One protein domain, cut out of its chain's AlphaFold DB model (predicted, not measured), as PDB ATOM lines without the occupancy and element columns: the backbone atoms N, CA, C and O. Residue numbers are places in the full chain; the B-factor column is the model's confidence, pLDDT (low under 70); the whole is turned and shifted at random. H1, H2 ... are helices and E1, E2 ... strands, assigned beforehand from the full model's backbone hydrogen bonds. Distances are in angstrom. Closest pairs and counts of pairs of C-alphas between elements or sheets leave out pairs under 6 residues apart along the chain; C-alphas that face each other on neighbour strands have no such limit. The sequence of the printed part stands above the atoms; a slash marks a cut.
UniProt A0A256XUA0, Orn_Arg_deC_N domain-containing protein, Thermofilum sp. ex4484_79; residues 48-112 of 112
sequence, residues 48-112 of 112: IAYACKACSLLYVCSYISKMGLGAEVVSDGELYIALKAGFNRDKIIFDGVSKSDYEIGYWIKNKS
ATOM      1  N   ILE A  48     -43.917 145.203  22.629       97.00
ATOM      2  CA  ILE A  48     -43.501 144.607  23.899       97.00
ATOM      3  C   ILE A  48     -44.309 143.325  24.075       97.00
ATOM      4  O   ILE A  48     -45.528 143.386  24.251       97.00
ATOM      5  N   ALA A  49     -43.636 142.179  24.013       97.75
ATOM      6  CA  ALA A  49     -44.234 140.868  24.229       97.75
ATOM      7  C   ALA A  49     -43.822 140.318  25.600       97.75
ATOM      8  O   ALA A  49     -42.636 140.240  25.919       97.75
ATOM      9  N   TYR A  50     -44.800 139.960  26.429       98.19
ATOM     10  CA  TYR A  50     -44.552 139.343  27.726       98.19
ATOM     11  C   TYR A  50     -44.174 137.872  27.560       98.19
ATOM     12  O   TYR A  50     -44.961 137.105  27.016       98.19
ATOM     13  N   ALA A  51     -43.010 137.476  28.070       97.62
ATOM     14  CA  ALA A  51     -42.582 136.082  28.080       97.62
ATOM     15  C   ALA A  51     -43.429 135.254  29.060       97.62
ATOM     16  O   ALA A  51     -43.229 135.335  30.277       97.62
ATOM     17  N   CYS A  52     -44.364 134.452  28.545       96.69
ATOM     18  CA  CYS A  52     -45.317 133.694  29.361       96.69
ATOM     19  C   CYS A  52     -44.620 132.750  30.348       96.69
ATOM     20  O   CYS A  52     -45.012 132.715  31.513       96.69
ATOM     21  N   LYS A  53     -43.511 132.120  29.941       95.06
ATOM     22  CA  LYS A  53     -42.652 131.277  30.793       95.06
ATOM     23  C   LYS A  53     -42.201 131.919  32.110       95.06
ATOM     24  O   LYS A  53     -41.851 131.203  33.045       95.06
ATOM     25  N   ALA A  54     -42.205 133.253  32.218       95.56
ATOM     26  CA  ALA A  54     -41.867 133.944  33.461       95.56
ATOM     27  C   ALA A  54     -42.959 133.808  34.543       95.56
ATOM     28  O   ALA A  54     -42.637 133.744  35.729       95.56
ATOM     29  N   CYS A  55     -44.239 133.799  34.157       95.38
ATOM     30  CA  CYS A  55     -45.384 133.550  35.036       95.38
ATOM     31  C   CYS A  55     -46.655 133.330  34.198       95.38
ATOM     32  O   CYS A  55     -47.362 134.277  33.850       95.38
ATOM     33  N   SER A  56     -46.997 132.068  33.939       94.00
ATOM     34  CA  SER A  56     -48.187 131.687  33.162       94.00
ATOM     35  C   SER A  56     -49.478 131.647  33.997       94.00
ATOM     36  O   SER A  56     -50.428 130.940  33.661       94.00
ATOM     37  N   LEU A  57     -49.548 132.377  35.115       96.88
ATOM     38  CA  LEU A  57     -50.793 132.484  35.877       96.88
ATOM     39  C   LEU A  57     -51.820 133.261  35.050       96.88
ATOM     40  O   LEU A  57     -51.620 134.438  34.756       96.88
ATOM     41  N   LEU A  58     -52.953 132.624  34.735       97.25
ATOM     42  CA  LEU A  58     -53.981 133.184  33.847       97.25
ATOM     43  C   LEU A  58     -54.398 134.611  34.231       97.25
ATOM     44  O   LEU A  58     -54.571 135.462  33.362       97.25
ATOM     45  N   TYR A  59     -54.530 134.889  35.531       97.50
ATOM     46  CA  TYR A  59     -54.912 136.217  36.010       97.50
ATOM     47  C   TYR A  59     -53.819 137.271  35.775       97.50
ATOM     48  O   TYR A  59     -54.129 138.386  35.359       97.50
ATOM     49  N   VAL A  60     -52.543 136.917  35.969       97.56
ATOM     50  CA  VAL A  60     -51.397 137.801  35.685       97.56
ATOM     51  C   VAL A  60     -51.302 138.067  34.185       97.56
ATOM     52  O   VAL A  60     -51.237 139.223  33.770       97.56
ATOM     53  N   CYS A  61     -51.391 137.017  33.367       98.06
ATOM     54  CA  CYS A  61     -51.436 137.127  31.914       98.06
ATOM     55  C   CYS A  61     -52.596 138.021  31.443       98.06
ATOM     56  O   CYS A  61     -52.393 138.897  30.608       98.06
ATOM     57  N   SER A  62     -53.799 137.857  32.006       98.19
ATOM     58  CA  SER A  62     -54.959 138.683  31.644       98.19
ATOM     59  C   SER A  62     -54.776 140.143  32.053       98.19
ATOM     60  O   SER A  62     -55.141 141.050  31.304       98.19
ATOM     61  N   TYR A  63     -54.176 140.389  33.221       98.12
ATOM     62  CA  TYR A  63     -53.853 141.739  33.667       98.12
ATOM     63  C   TYR A  63     -52.878 142.429  32.705       98.12
ATOM     64  O   TYR A  63     -53.130 143.559  32.297       98.12
ATOM     65  N   ILE A  64     -51.821 141.727  32.285       98.00
ATOM     66  CA  ILE A  64     -50.832 142.226  31.317       98.00
ATOM     67  C   ILE A  64     -51.464 142.454  29.938       98.00
ATOM     68  O   ILE A  64     -51.235 143.501  29.334       98.00
ATOM     69  N   SER A  65     -52.302 141.529  29.461       97.88
ATOM     70  CA  SER A  65     -53.023 141.680  28.191       97.88
ATOM     71  C   SER A  65     -53.848 142.975  28.146       97.88
ATOM     72  O   SER A  65     -53.771 143.738  27.181       97.88
ATOM     73  N   LYS A  66     -54.561 143.301  29.235       97.69
ATOM     74  CA  LYS A  66     -55.347 144.544  29.355       97.69
ATOM     75  C   LYS A  66     -54.502 145.820  29.286       97.69
ATOM     76  O   LYS A  66     -55.053 146.890  29.049       97.69
ATOM     77  N   MET A  67     -53.185 145.725  29.476       97.12
ATOM     78  CA  MET A  67     -52.250 146.840  29.302       97.12
ATOM     79  C   MET A  67     -51.791 147.029  27.845       97.12
ATOM     80  O   MET A  67     -51.024 147.945  27.569       97.12
ATOM     81  N   GLY A  68     -52.248 146.189  26.909       95.88
ATOM     82  CA  GLY A  68     -51.988 146.329  25.471       95.88
ATOM     83  C   GLY A  68     -50.709 145.653  24.963       95.88
ATOM     84  O   GLY A  68     -50.396 145.783  23.771       95.88
ATOM     85  N   LEU A  69     -49.997 144.930  25.834       97.81
ATOM     86  CA  LEU A  69     -48.805 144.150  25.495       97.81
ATOM     87  C   LEU A  69     -49.162 142.932  24.632       97.81
ATOM     88  O   LEU A  69     -50.295 142.452  24.634       97.81
ATOM     89  N   GLY A  70     -48.175 142.433  23.891       98.19
ATOM     90  CA  GLY A  70     -48.218 141.112  23.269       98.19
ATOM     91  C   GLY A  70     -47.804 140.002  24.233       98.19
ATOM     92  O   GLY A  70     -47.456 140.264  25.387       98.19
ATOM     93  N   ALA A  71     -47.771 138.771  23.735       98.25
ATOM     94  CA  ALA A  71     -47.250 137.617  24.467       98.25
ATOM     95  C   ALA A  71     -46.179 136.903  23.642       98.25
ATOM     96  O   ALA A  71     -46.321 136.753  22.433       98.25
ATOM     97  N   GLU A  72     -45.117 136.458  24.298       98.00
ATOM     98  CA  GLU A  72     -44.182 135.471  23.773       98.00
ATOM     99  C   GLU A  72     -44.491 134.141  24.453       98.00
ATOM    100  O   GLU A  72     -44.593 134.068  25.679       98.00
ATOM    101  N   VAL A  73     -44.708 133.115  23.640       97.06
ATOM    102  CA  VAL A  73     -45.067 131.768  24.082       97.06
ATOM    103  C   VAL A  73     -44.112 130.770  23.449       97.06
ATOM    104  O   VAL A  73     -43.721 130.952  22.297       97.06
ATOM    105  N   VAL A  74     -43.745 129.720  24.181       95.88
ATOM    106  CA  VAL A  74     -42.820 128.674  23.711       95.88
ATOM    107  C   VAL A  74     -43.440 127.280  23.636       95.88
ATOM    108  O   VAL A  74     -42.771 126.346  23.209       95.88
ATOM    109  N   SER A  75     -44.707 127.132  24.034       94.56
ATOM    110  CA  SER A  75     -45.470 125.876  23.959       94.56
ATOM    111  C   SER A  75     -46.946 126.125  23.639       94.56
ATOM    112  O   SER A  75     -47.454 127.241  23.796       94.56
ATOM    113  N   ASP A  76     -47.666 125.074  23.248       93.75
ATOM    114  CA  ASP A  76     -49.127 125.083  23.116       93.75
ATOM    115  C   ASP A  76     -49.852 125.409  24.432       93.75
ATOM    116  O   ASP A  76     -50.868 126.104  24.412       93.75
ATOM    117  N   GLY A  77     -49.327 124.968  25.579       94.50
ATOM    118  CA  GLY A  77     -49.875 125.292  26.897       94.50
ATOM    119  C   GLY A  77     -49.800 126.788  27.213       94.50
ATOM    120  O   GLY A  77     -50.774 127.387  27.677       94.50
ATOM    121  N   GLU A  78     -48.670 127.426  26.908       96.44
ATOM    122  CA  GLU A  78     -48.526 128.880  27.042       96.44
ATOM    123  C   GLU A  78     -49.390 129.632  26.035       96.44
ATOM    124  O   GLU A  78     -50.039 130.611  26.399       96.44
ATOM    125  N   LEU A  79     -49.465 129.144  24.795       96.06
ATOM    126  CA  LEU A  79     -50.359 129.686  23.780       96.06
ATOM    127  C   LEU A  79     -51.825 129.607  24.228       96.06
ATOM    128  O   LEU A  79     -52.549 130.596  24.130       96.06
ATOM    129  N   TYR A  80     -52.257 128.476  24.786       96.06
ATOM    130  CA  TYR A  80     -53.595 128.311  25.350       96.06
ATOM    131  C   TYR A  80     -53.871 129.353  26.440       96.06
ATOM    132  O   TYR A  80     -54.914 130.012  26.425       96.06
ATOM    133  N   ILE A  81     -52.929 129.545  27.371       97.75
ATOM    134  CA  ILE A  81     -53.056 130.540  28.442       97.75
ATOM    135  C   ILE A  81     -53.091 131.957  27.868       97.75
ATOM    136  O   ILE A  81     -53.931 132.746  28.295       97.75
ATOM    137  N   ALA A  82     -52.242 132.286  26.892       97.56
ATOM    138  CA  ALA A  82     -52.198 133.605  26.269       97.56
ATOM    139  C   ALA A  82     -53.515 133.941  25.546       97.56
ATOM    140  O   ALA A  82     -54.084 135.020  25.738       97.56
ATOM    141  N   LEU A  83     -54.058 132.989  24.784       96.69
ATOM    142  CA  LEU A  83     -55.358 133.132  24.128       96.69
ATOM    143  C   LEU A  83     -56.478 133.317  25.159       96.69
ATOM    144  O   LEU A  83     -57.293 134.231  25.040       96.69
ATOM    145  N   LYS A  84     -56.488 132.499  26.217       97.69
ATOM    146  CA  LYS A  84     -57.492 132.571  27.288       97.69
ATOM    147  C   LYS A  84     -57.384 133.848  28.127       97.69
ATOM    148  O   LYS A  84     -58.396 134.361  28.597       97.69
ATOM    149  N   ALA A  85     -56.174 134.369  28.311       97.88
ATOM    150  CA  ALA A  85     -55.905 135.641  28.976       97.88
ATOM    151  C   ALA A  85     -56.399 136.850  28.163       97.88
ATOM    152  O   ALA A  85     -56.530 137.944  28.718       97.88
ATOM    153  N   GLY A  86     -56.692 136.644  26.875       97.56
ATOM    154  CA  GLY A  86     -57.222 137.651  25.966       97.56
ATOM    155  C   GLY A  86     -56.144 138.468  25.263       97.56
ATOM    156  O   GLY A  86     -56.420 139.603  24.888       97.56
ATOM    157  N   PHE A  87     -54.910 137.967  25.138       98.06
ATOM    158  CA  PHE A  87     -53.899 138.645  24.320       98.06
ATOM    159  C   PHE A  87     -54.381 138.754  22.869       98.06
ATOM    160  O   PHE A  87     -54.983 137.821  22.332       98.06
ATOM    161  N   ASN A  88     -54.106 139.890  22.222       96.88
ATOM    162  CA  ASN A  88     -54.388 140.035  20.797       96.88
ATOM    163  C   ASN A  88     -53.535 139.021  20.017       96.88
ATOM    164  O   ASN A  88     -52.310 139.043  20.126       96.88
ATOM    165  N   ARG A  89     -54.190 138.171  19.220       95.50
ATOM    166  CA  ARG A  89     -53.573 137.109  18.410       95.50
ATOM    167  C   ARG A  89     -52.472 137.630  17.485       95.50
ATOM    168  O   ARG A  89     -51.433 136.987  17.370       95.50
ATOM    169  N   ASP A  90     -52.650 138.823  16.920       95.44
ATOM    170  CA  ASP A  90     -51.670 139.468  16.033       95.44
ATOM    171  C   ASP A  90     -50.415 139.947  16.773       95.44
ATOM    172  O   ASP A  90     -49.407 140.289  16.158       95.44
ATOM    173  N   LYS A  91     -50.463 139.970  18.109       96.75
ATOM    174  CA  LYS A  91     -49.364 140.352  18.999       96.75
ATOM    175  C   LYS A  91     -48.788 139.159  19.771       96.75
ATOM    176  O   LYS A  91     -48.051 139.371  20.735       96.75
ATOM    177  N   ILE A  92     -49.128 137.924  19.391       97.56
ATOM    178  CA  ILE A  92     -48.531 136.717  19.972       97.56
ATOM    179  C   ILE A  92     -47.363 136.252  19.095       97.56
ATOM    180  O   ILE A  92     -47.507 136.050  17.889       97.56
ATOM    181  N   ILE A  93     -46.202 136.066  19.717       96.88
ATOM    182  CA  ILE A  93     -44.994 135.507  19.115       96.88
ATOM    183  C   ILE A  93     -44.853 134.076  19.629       96.88
ATOM    184  O   ILE A  93     -44.661 133.870  20.825       96.88
ATOM    185  N   PHE A  94     -44.947 133.093  18.733       94.88
ATOM    186  CA  PHE A  94     -44.736 131.691  19.086       94.88
ATOM    187  C   PHE A  94     -43.283 131.280  18.813       94.88
ATOM    188  O   PHE A  94     -42.928 130.858  17.708       94.88
ATOM    189  N   ASP A  95     -42.436 131.416  19.829       91.50
ATOM    190  CA  ASP A  95     -41.007 131.095  19.801       91.50
ATOM    191  C   ASP A  95     -40.741 129.633  20.232       91.50
ATOM    192  O   ASP A  95     -41.675 128.864  20.446       91.50
ATOM    193  N   GLY A  96     -39.485 129.184  20.242       85.56
ATOM    194  CA  GLY A  96     -39.066 127.833  20.630       85.56
ATOM    195  C   GLY A  96     -38.519 127.005  19.464       85.56
ATOM    196  O   GLY A  96     -39.081 127.008  18.365       85.56
ATOM    197  N   VAL A  97     -37.422 126.283  19.728       87.38
ATOM    198  CA  VAL A  97     -36.592 125.575  18.729       87.38
ATOM    199  C   VAL A  97     -37.094 124.180  18.341       87.38
ATOM    200  O   VAL A  97     -36.616 123.611  17.366       87.38
ATOM    201  N   SER A  98     -38.039 123.614  19.090       90.19
ATOM    202  CA  SER A  98     -38.453 122.209  18.948       90.19
ATOM    203  C   SER A  98     -39.969 122.060  18.930       90.19
ATOM    204  O   SER A  98     -40.526 121.289  19.704       90.19
ATOM    205  N   LYS A  99     -40.641 122.816  18.055       92.44
ATOM    206  CA  LYS A  99     -42.093 122.704  17.887       92.44
ATOM    207  C   LYS A  99     -42.450 121.442  17.116       92.44
ATOM    208  O   LYS A  99     -41.892 121.179  16.053       92.44
ATOM    209  N   SER A 100     -43.415 120.704  17.640       93.62
ATOM    210  CA  SER A 100     -44.059 119.597  16.942       93.62
ATOM    211  C   SER A 100     -45.022 120.091  15.854       93.62
ATOM    212  O   SER A 100     -45.545 121.209  15.918       93.62
ATOM    213  N   ASP A 101     -45.337 119.226  14.887       95.12
ATOM    214  CA  ASP A 101     -46.373 119.501  13.878       95.12
ATOM    215  C   ASP A 101     -47.734 119.801  14.521       95.12
ATOM    216  O   ASP A 101     -48.510 120.615  14.015       95.12
ATOM    217  N   TYR A 102     -48.010 119.180  15.673       93.69
ATOM    218  CA  TYR A 102     -49.203 119.448  16.467       93.69
ATOM    219  C   TYR A 102     -49.237 120.895  16.972       93.69
ATOM    220  O   TYR A 102     -50.242 121.580  16.784       93.69
ATOM    221  N   GLU A 103     -48.147 121.386  17.567       92.50
ATOM    222  CA  GLU A 103     -48.058 122.765  18.065       92.50
ATOM    223  C   GLU A 103     -48.199 123.785  16.934       92.50
ATOM    224  O   GLU A 103     -48.937 124.766  17.060       92.50
ATOM    225  N   ILE A 104     -47.546 123.530  15.797       93.06
ATOM    226  CA  ILE A 104     -47.650 124.380  14.604       93.06
ATOM    227  C   ILE A 104     -49.094 124.389  14.082       93.06
ATOM    228  O   ILE A 104     -49.653 125.459  13.829       93.06
ATOM    229  N   GLY A 105     -49.725 123.219  13.964       93.81
ATOM    230  CA  GLY A 105     -51.117 123.094  13.534       93.81
ATOM    231  C   GLY A 105     -52.093 123.785  14.489       93.81
ATOM    232  O   GLY A 105     -53.005 124.492  14.048       93.81
ATOM    233  N   TYR A 106     -51.876 123.647  15.799       93.44
ATOM    234  CA  TYR A 106     -52.663 124.318  16.830       93.44
ATOM    235  C   TYR A 106     -52.551 125.845  16.716       93.44
ATOM    236  O   TYR A 106     -53.568 126.539  16.758       93.44
ATOM    237  N   TRP A 107     -51.349 126.376  16.490       92.38
ATOM    238  CA  TRP A 107     -51.134 127.807  16.271       92.38
ATOM    239  C   TRP A 107     -51.845 128.339  15.030       92.38
ATOM    240  O   TRP A 107     -52.593 129.308  15.133       92.38
ATOM    241  N   ILE A 108     -51.671 127.691  13.874       93.25
ATOM    242  CA  ILE A 108     -52.301 128.117  12.614       93.25
ATOM    243  C   ILE A 108     -53.824 128.207  12.777       93.25
ATOM    244  O   ILE A 108     -54.435 129.205  12.389       93.25
ATOM    245  N   LYS A 109     -54.432 127.209  13.429       92.00
ATOM    246  CA  LYS A 109     -55.879 127.161  13.677       92.00
ATOM    247  C   LYS A 109     -56.381 128.290  14.585       92.00
ATOM    248  O   LYS A 109     -57.519 128.718  14.435       92.00
ATOM    249  N   ASN A 110     -55.557 128.759  15.521       87.44
ATOM    250  CA  ASN A 110     -55.932 129.800  16.485       87.44
ATOM    251  C   ASN A 110     -55.482 131.213  16.083       87.44
ATOM    252  O   ASN A 110     -55.876 132.175  16.741       87.44
ATOM    253  N   LYS A 111     -54.674 131.354  15.027       75.94
ATOM    254  CA  LYS A 111     -54.244 132.651  14.485       75.94
ATOM    255  C   LYS A 111     -55.303 133.305  13.581       75.94
ATOM    256  O   LYS A 111     -55.260 134.515  13.405       75.94
ATOM    257  N   SER A 112     -56.229 132.508  13.034       53.25
ATOM    258  CA  SER A 112     -57.283 132.928  12.088       53.25
ATOM    259  C   SER A 112     -58.535 133.456  12.784       53.25
ATOM    260  O   SER A 112     -58.909 132.879  13.834       53.25
TER     261      SER A 112
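Overview. This is residues 48 to 112 of the 112 residues of the protein "Orn_Arg_deC_N domain-containing protein" of Thermofilum sp. ex4484_79 (UniProt A0A256XUA0). A small parallel sheet, E1 E2 E3, has H2 over one face; H1 packs on H2 near Ala 85, and H3 near Asp 76. The 65 printed residues include three named strands and three named helices, in the order E1 H1 E2 H2 E3 H3. The class is mixed; the whole is compact, radius of gyration of the C-alphas 10.7 A, spanning 31 by 24 by 18 A.

Along the chain. Find C-alpha 49 at (-44.234, 140.868, 24.229), where E1 runs to 51. Next come H1, 58 to 65, 10.3 A; E2, 70 to 73; H2, 76 to 85, 13.8 A; and E3, 92 to 94. H3, 101 to 111, 15.3 A, ends at (-54.244, 132.651, 14.485).

Arrangement. Look within hydrogen-bond range for N 50 and O 70, 2.9 A, between E1 and E2, and N 93 and O 71, 2.8 A, between E2 and E3. E1, H1, E2 and E2, H2, E3 are strand-helix-strand units, parallel neighbours joined through a helix, with right-handed crossovers. H2 makes two layers with the sheet, at a height of 9.3 A. It touches H1, closest C-alphas Ser 62 and Ala 85, 4.2 A, and H3, Asp 76 and Glu 103, 5.7 A. H1 and H3 only graze the sheet. Every helix O i to N i+4 pair is within range.

Size, cuts and confidence. The farthest C-alphas, Met 67 and Asp 101, are 31.9 A apart. The printed part has no cut and no long link; residue 112 is under 70 in pLDDT.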